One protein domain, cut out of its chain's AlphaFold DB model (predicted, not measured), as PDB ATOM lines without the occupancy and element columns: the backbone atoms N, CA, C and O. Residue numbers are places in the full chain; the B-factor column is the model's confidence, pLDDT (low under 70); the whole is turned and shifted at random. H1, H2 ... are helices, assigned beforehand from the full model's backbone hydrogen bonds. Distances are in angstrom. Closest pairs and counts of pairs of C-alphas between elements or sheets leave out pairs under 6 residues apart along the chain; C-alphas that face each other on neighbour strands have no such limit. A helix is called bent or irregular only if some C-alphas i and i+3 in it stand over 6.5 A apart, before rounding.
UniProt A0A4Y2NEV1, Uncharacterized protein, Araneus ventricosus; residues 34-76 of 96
ATOM      1  N   ASN A  34      61.183 -13.662  21.006       94.25
ATOM      2  CA  ASN A  34      61.237 -14.702  19.967       94.25
ATOM      3  C   ASN A  34      61.058 -14.224  18.513       94.25
ATOM      4  O   ASN A  34      60.636 -14.999  17.653       94.25
ATOM      5  N   PHE A  35      61.453 -12.984  18.214       93.25
ATOM      6  CA  PHE A  35      61.417 -12.433  16.860       93.25
ATOM      7  C   PHE A  35      62.246 -13.264  15.874       93.25
ATOM      8  O   PHE A  35      63.428 -13.541  16.100       93.25
ATOM      9  N   LYS A  36      61.624 -13.629  14.753       94.12
ATOM     10  CA  LYS A  36      62.243 -14.369  13.651       94.12
ATOM     11  C   LYS A  36      61.818 -13.752  12.327       94.12
ATOM     12  O   LYS A  36      60.695 -13.281  12.190       94.12
ATOM     13  N   PHE A  37      62.730 -13.770  11.362       94.06
ATOM     14  CA  PHE A  37      62.397 -13.455   9.980       94.06
ATOM     15  C   PHE A  37      61.840 -14.707   9.307       94.06
ATOM     16  O   PHE A  37      62.445 -15.774   9.410       94.06
ATOM     17  N   GLU A  38      60.713 -14.559   8.618       91.31
ATOM     18  CA  GLU A  38      60.066 -15.620   7.846       91.31
ATOM     19  C   GLU A  38      60.217 -15.386   6.342       91.31
ATOM     20  O   GLU A  38      60.493 -14.269   5.894       91.31
ATOM     21  N   SER A  39      60.038 -16.450   5.553       91.69
ATOM     22  CA  SER A  39      60.021 -16.334   4.091       91.69
ATOM     23  C   SER A  39      58.779 -15.573   3.628       91.69
ATOM     24  O   SER A  39      57.664 -15.863   4.060       91.69
ATOM     25  N   LEU A  40      58.966 -14.636   2.695       88.62
ATOM     26  CA  LEU A  40      57.874 -13.871   2.082       88.62
ATOM     27  C   LEU A  40      56.885 -14.767   1.325       88.62
ATOM     28  O   LEU A  40      55.713 -14.435   1.218       88.62
ATOM     29  N   GLU A  41      57.342 -15.920   0.839       91.31
ATOM     30  CA  GLU A  41      56.545 -16.866   0.047       91.31
ATOM     31  C   GLU A  41      55.395 -17.507   0.842       91.31
ATOM     32  O   GLU A  41      54.477 -18.074   0.255       91.31
ATOM     33  N   LEU A  42      55.443 -17.426   2.176       88.88
ATOM     34  CA  LEU A  42      54.419 -17.968   3.070       88.88
ATOM     35  C   LEU A  42      53.217 -17.030   3.243       88.88
ATOM     36  O   LEU A  42      52.187 -17.453   3.771       88.88
ATOM     37  N   TRP A  43      53.339 -15.770   2.823       93.31
ATOM     38  CA  TRP A  43      52.386 -14.717   3.151       93.31
ATOM     39  C   TRP A  43      51.777 -14.103   1.895       93.31
ATOM     40  O   TRP A  43      52.457 -13.847   0.903       93.31
ATOM     41  N   ASN A  44      50.475 -13.847   1.952       93.69
ATOM     42  CA  ASN A  44      49.735 -13.088   0.957       93.69
ATOM     43  C   ASN A  44      48.690 -12.221   1.674       93.69
ATOM     44  O   ASN A  44      48.490 -12.346   2.880       93.69
ATOM     45  N   GLU A  45      48.035 -11.329   0.940       92.62
ATOM     46  CA  GLU A  45      47.061 -10.395   1.509       92.62
ATOM     47  C   GLU A  45      45.927 -11.104   2.270       92.62
ATOM     48  O   GLU A  45      45.620 -10.737   3.403       92.62
ATOM     49  N   GLU A  46      45.357 -12.169   1.698       94.19
ATOM     50  CA  GLU A  46      44.264 -12.916   2.327       94.19
ATOM     51  C   GLU A  46      44.696 -13.570   3.641       94.19
ATOM     52  O   GLU A  46      43.932 -13.562   4.609       94.19
ATOM     53  N   SER A  47      45.911 -14.128   3.692       93.00
ATOM     54  CA  SER A  47      46.427 -14.755   4.909       93.00
ATOM     55  C   SER A  47      46.758 -13.729   5.987       93.00
ATOM     56  O   SER A  47      46.527 -14.013   7.158       93.00
ATOM     57  N   ILE A  48      47.224 -12.536   5.607       93.62
ATOM     58  CA  ILE A  48      47.498 -11.433   6.538       93.62
ATOM     59  C   ILE A  48      46.196 -10.911   7.160       93.62
ATOM     60  O   ILE A  48      46.127 -10.752   8.376       93.62
ATOM     61  N   ILE A  49      45.151 -10.686   6.358       93.31
ATOM     62  CA  ILE A  49      43.863 -10.140   6.832       93.31
ATOM     63  C   ILE A  49      43.136 -11.107   7.780       93.31
ATOM     64  O   ILE A  49      42.343 -10.682   8.616       93.31
ATOM     65  N   GLN A  50      43.393 -12.412   7.669       94.12
ATOM     66  CA  GLN A  50      42.775 -13.435   8.518       94.12
ATOM     67  C   GLN A  50      43.476 -13.635   9.872       94.12
ATOM     68  O   GLN A  50      43.008 -14.443  10.678       94.12
ATOM     69  N   ILE A  51      44.586 -12.937  10.138       92.81
ATOM     70  CA  ILE A  51      45.288 -13.026  11.422       92.81
ATOM     71  C   ILE A  51      44.390 -12.435  12.523       92.81
ATOM     72  O   ILE A  51      43.908 -11.314  12.374       92.81
ATOM     73  N   PRO A  52      44.152 -13.158  13.631       91.94
ATOM     74  CA  PRO A  52      43.366 -12.630  14.737       91.94
ATOM     75  C   PRO A  52      44.133 -11.539  15.494       91.94
ATOM     76  O   PRO A  52      45.317 -11.711  15.786       91.94
ATOM     77  N   ASP A  53      43.431 -10.473  15.887       87.69
ATOM     78  CA  ASP A  53      44.004  -9.364  16.669       87.69
ATOM     79  C   ASP A  53      44.594  -9.838  18.013       87.69
ATOM     80  O   ASP A  53      45.666  -9.402  18.421       87.69
ATOM     81  N   GLU A  54      43.922 -10.792  18.669       89.12
ATOM     82  CA  GLU A  54      44.300 -11.349  19.977       89.12
ATOM     83  C   GLU A  54      44.906 -12.759  19.844       89.12
ATOM     84  O   GLU A  54      44.488 -13.711  20.507       89.12
ATOM     85  N   GLY A  55      45.845 -12.924  18.910       88.31
ATOM     86  CA  GLY A  55      46.566 -14.179  18.699       88.31
ATOM     87  C   GLY A  55      47.739 -14.391  19.667       88.31
ATOM     88  O   GLY A  55      48.382 -13.445  20.110       88.31
ATOM     89  N   ASP A  56      48.095 -15.655  19.919       90.00
ATOM     90  CA  ASP A  56      49.276 -16.015  20.728       90.00
ATOM     91  C   ASP A  56      50.611 -15.615  20.065       90.00
ATOM     92  O   ASP A  56      51.658 -15.577  20.709       90.00
ATOM     93  N   THR A  57      50.603 -15.372  18.751       90.94
ATOM     94  CA  THR A  57      51.780 -14.982  17.964       90.94
ATOM     95  C   THR A  57      51.500 -13.671  17.247       90.94
ATOM     96  O   THR A  57      50.558 -13.583  16.466       90.94
ATOM     97  N   GLY A  58      52.341 -12.665  17.496       91.56
ATOM     98  CA  GLY A  58      52.288 -11.378  16.806       91.56
ATOM     99  C   GLY A  58      53.136 -11.371  15.533       91.56
ATOM    100  O   GLY A  58      54.192 -12.004  15.475       91.56
ATOM    101  N   PHE A  59      52.705 -10.602  14.535       91.69
ATOM    102  CA  PHE A  59      53.386 -10.468  13.247       91.69
ATOM    103  C   PHE A  59      53.658  -8.996  12.932       91.69
ATOM    104  O   PHE A  59      52.857  -8.121  13.250       91.69
ATOM    105  N   VAL A  60      54.801  -8.717  12.301       91.50
ATOM    106  CA  VAL A  60      55.156  -7.378  11.815       91.50
ATOM    107  C   VAL A  60      55.496  -7.492  10.340       91.50
ATOM    108  O   VAL A  60      56.444  -8.185   9.970       91.50
ATOM    109  N   PHE A  61      54.739  -6.788   9.504       91.75
ATOM    110  CA  PHE A  61      54.930  -6.791   8.060       91.75
ATOM    111  C   PHE A  61      55.496  -5.453   7.597       91.75
ATOM    112  O   PHE A  61      55.034  -4.385   7.999       91.75
ATOM    113  N   LYS A  62      56.496  -5.518   6.720       90.38
ATOM    114  CA  LYS A  62      56.929  -4.377   5.918       90.38
ATOM    115  C   LYS A  62      56.344  -4.567   4.526       90.38
ATOM    116  O   LYS A  62      56.750  -5.492   3.828       90.38
ATOM    117  N   VAL A  63      55.406  -3.707   4.154       88.75
ATOM    118  CA  VAL A  63      54.672  -3.784   2.888       88.75
ATOM    119  C   VAL A  63      54.746  -2.455   2.153       88.75
ATOM    120  O   VAL A  63      54.887  -1.407   2.786       88.75
ATOM    121  N   ASP A  64      54.637  -2.520   0.832       89.94
ATOM    122  CA  ASP A  64      54.323  -1.362   0.005       89.94
ATOM    123  C   ASP A  64      52.795  -1.275  -0.116       89.94
ATOM    124  O   ASP A  64      52.127  -2.294  -0.301       89.94
ATOM    125  N   LEU A  65      52.237  -0.075   0.042       88.25
ATOM    126  CA  LEU A  65      50.793   0.165   0.016       88.25
ATOM    127  C   LEU A  65      50.436   1.055  -1.170       88.25
ATOM    128  O   LEU A  65      51.087   2.073  -1.408       88.25
ATOM    129  N   GLU A  66      49.362   0.707  -1.871       89.88
ATOM    130  CA  GLU A  66      48.742   1.588  -2.858       89.88
ATOM    131  C   GLU A  66      47.664   2.447  -2.183       89.88
ATOM    132  O   GLU A  66      46.832   1.943  -1.429       89.88
ATOM    133  N   TYR A  67      47.683   3.757  -2.441       87.81
ATOM    134  CA  TYR A  67      46.758   4.718  -1.833       87.81
ATOM    135  C   TYR A  67      45.912   5.405  -2.910       87.81
ATOM    136  O   TYR A  67      46.227   6.506  -3.374       87.81
ATOM    137  N   THR A  68      44.870   4.709  -3.359       90.88
ATOM    138  CA  THR A  68      44.082   5.095  -4.536       90.88
ATOM    139  C   THR A  68      43.248   6.361  -4.298       90.88
ATOM    140  O   THR A  68      42.910   6.690  -3.163       90.88
ATOM    141  N   GLU A  69      42.928   7.109  -5.359       90.25
ATOM    142  CA  GLU A  69      42.246   8.411  -5.237       90.25
ATOM    143  C   GLU A  69      40.852   8.297  -4.600       90.25
ATOM    144  O   GLU A  69      40.407   9.209  -3.903       90.25
ATOM    145  N   GLU A  70      40.176   7.158  -4.760       93.44
ATOM    146  CA  GLU A  70      38.817   6.942  -4.257       93.44
ATOM    147  C   GLU A  70      38.732   6.975  -2.724       93.44
ATOM    148  O   GLU A  70      37.671   7.280  -2.177       93.44
ATOM    149  N   ILE A  71      39.834   6.688  -2.018       90.56
ATOM    150  CA  ILE A  71      39.881   6.694  -0.546       90.56
ATOM    151  C   ILE A  71      40.381   8.020   0.043       90.56
ATOM    152  O   ILE A  71      40.324   8.209   1.261       90.56
ATOM    153  N   HIS A  72      40.844   8.967  -0.784       88.56
ATOM    154  CA  HIS A  72      41.447  10.222  -0.307       88.56
ATOM    155  C   HIS A  72      40.447  11.089   0.451       88.56
ATOM    156  O   HIS A  72      40.751  11.549   1.552       88.56
ATOM    157  N   ASP A  73      39.242  11.261  -0.092       88.44
ATOM    158  CA  ASP A  73      38.198  12.073   0.544       88.44
ATOM    159  C   ASP A  73      37.757  11.477   1.888       88.44
ATOM    160  O   ASP A  73      37.586  12.206   2.869       88.44
ATOM    161  N   ALA A  74      37.633  10.147   1.960       89.00
ATOM    162  CA  ALA A  74      37.244   9.438   3.178       89.00
ATOM    163  C   ALA A  74      38.305   9.557   4.284       89.00
ATOM    164  O   ALA A  74      37.974   9.702   5.461       89.00
ATOM    165  N   HIS A  75      39.582   9.527   3.911       88.56
ATOM    166  CA  HIS A  75      40.705   9.570   4.847       88.56
ATOM    167  C   HIS A  75      41.277  10.978   5.067       88.56
ATOM    168  O   HIS A  75      42.240  11.138   5.812       88.56
ATOM    169  N   ASN A  76      40.688  12.017   4.473       83.12
ATOM    170  CA  ASN A  76      41.204  13.389   4.522       83.12
ATOM    171  C   ASN A  76      41.428  13.910   5.957       83.12
ATOM    172  O   ASN A  76      42.357  14.669   6.221       83.12
TER     173      ASN A  76
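What this domain is: This is residues 34 to 76 of the 96 residues of an uncharacterized protein of Araneus ventricosus (UniProt A0A4Y2NEV1). There is little regular structure: residues 34 to 61 wind through a loop with one short helix, H1, and from it a long arm, residues 62 to 76, sticks out free with a second short helix, H2, at its far end. The printed part has 43 residues, of which 12 are in the two named helices, H1 then H2; the class is all helix, with no named strand. It is only just extended, close to loose, with a radius of gyration of the C-alphas of 14.0 A, and spans 40 by 24 by 18 A.

Where its parts are: The printed part begins at C-alpha 34, (61.237, -14.702, 19.967). H1, residues 45 to 49, measures 6.2 A and begins at C-alpha 45, (47.061, -10.395, 1.509). H2, residues 69 to 75, measures 10.3 A and ends at C-alpha 75, (40.705, 9.570, 4.847). H2 is irregular, with C-alphas 70 and 73 lying 7.1 A apart.

How they stand to each other: H1 and H2 are apart, with no C-alpha of the one within 8 A of the other. In H1 the O i to N i+4 pair is within hydrogen-bond range; in H2 1 of 3 is, beside 3 of 4 O i to N i+3 pairs.

The domain as a whole: The C-alphas farthest apart, those of Asn 34 and Asp 73, are 40.3 A apart. The link from H1 to H2, 19 residues, is long. The printed part has no cut, and no printed residue is under 70 in pLDDT.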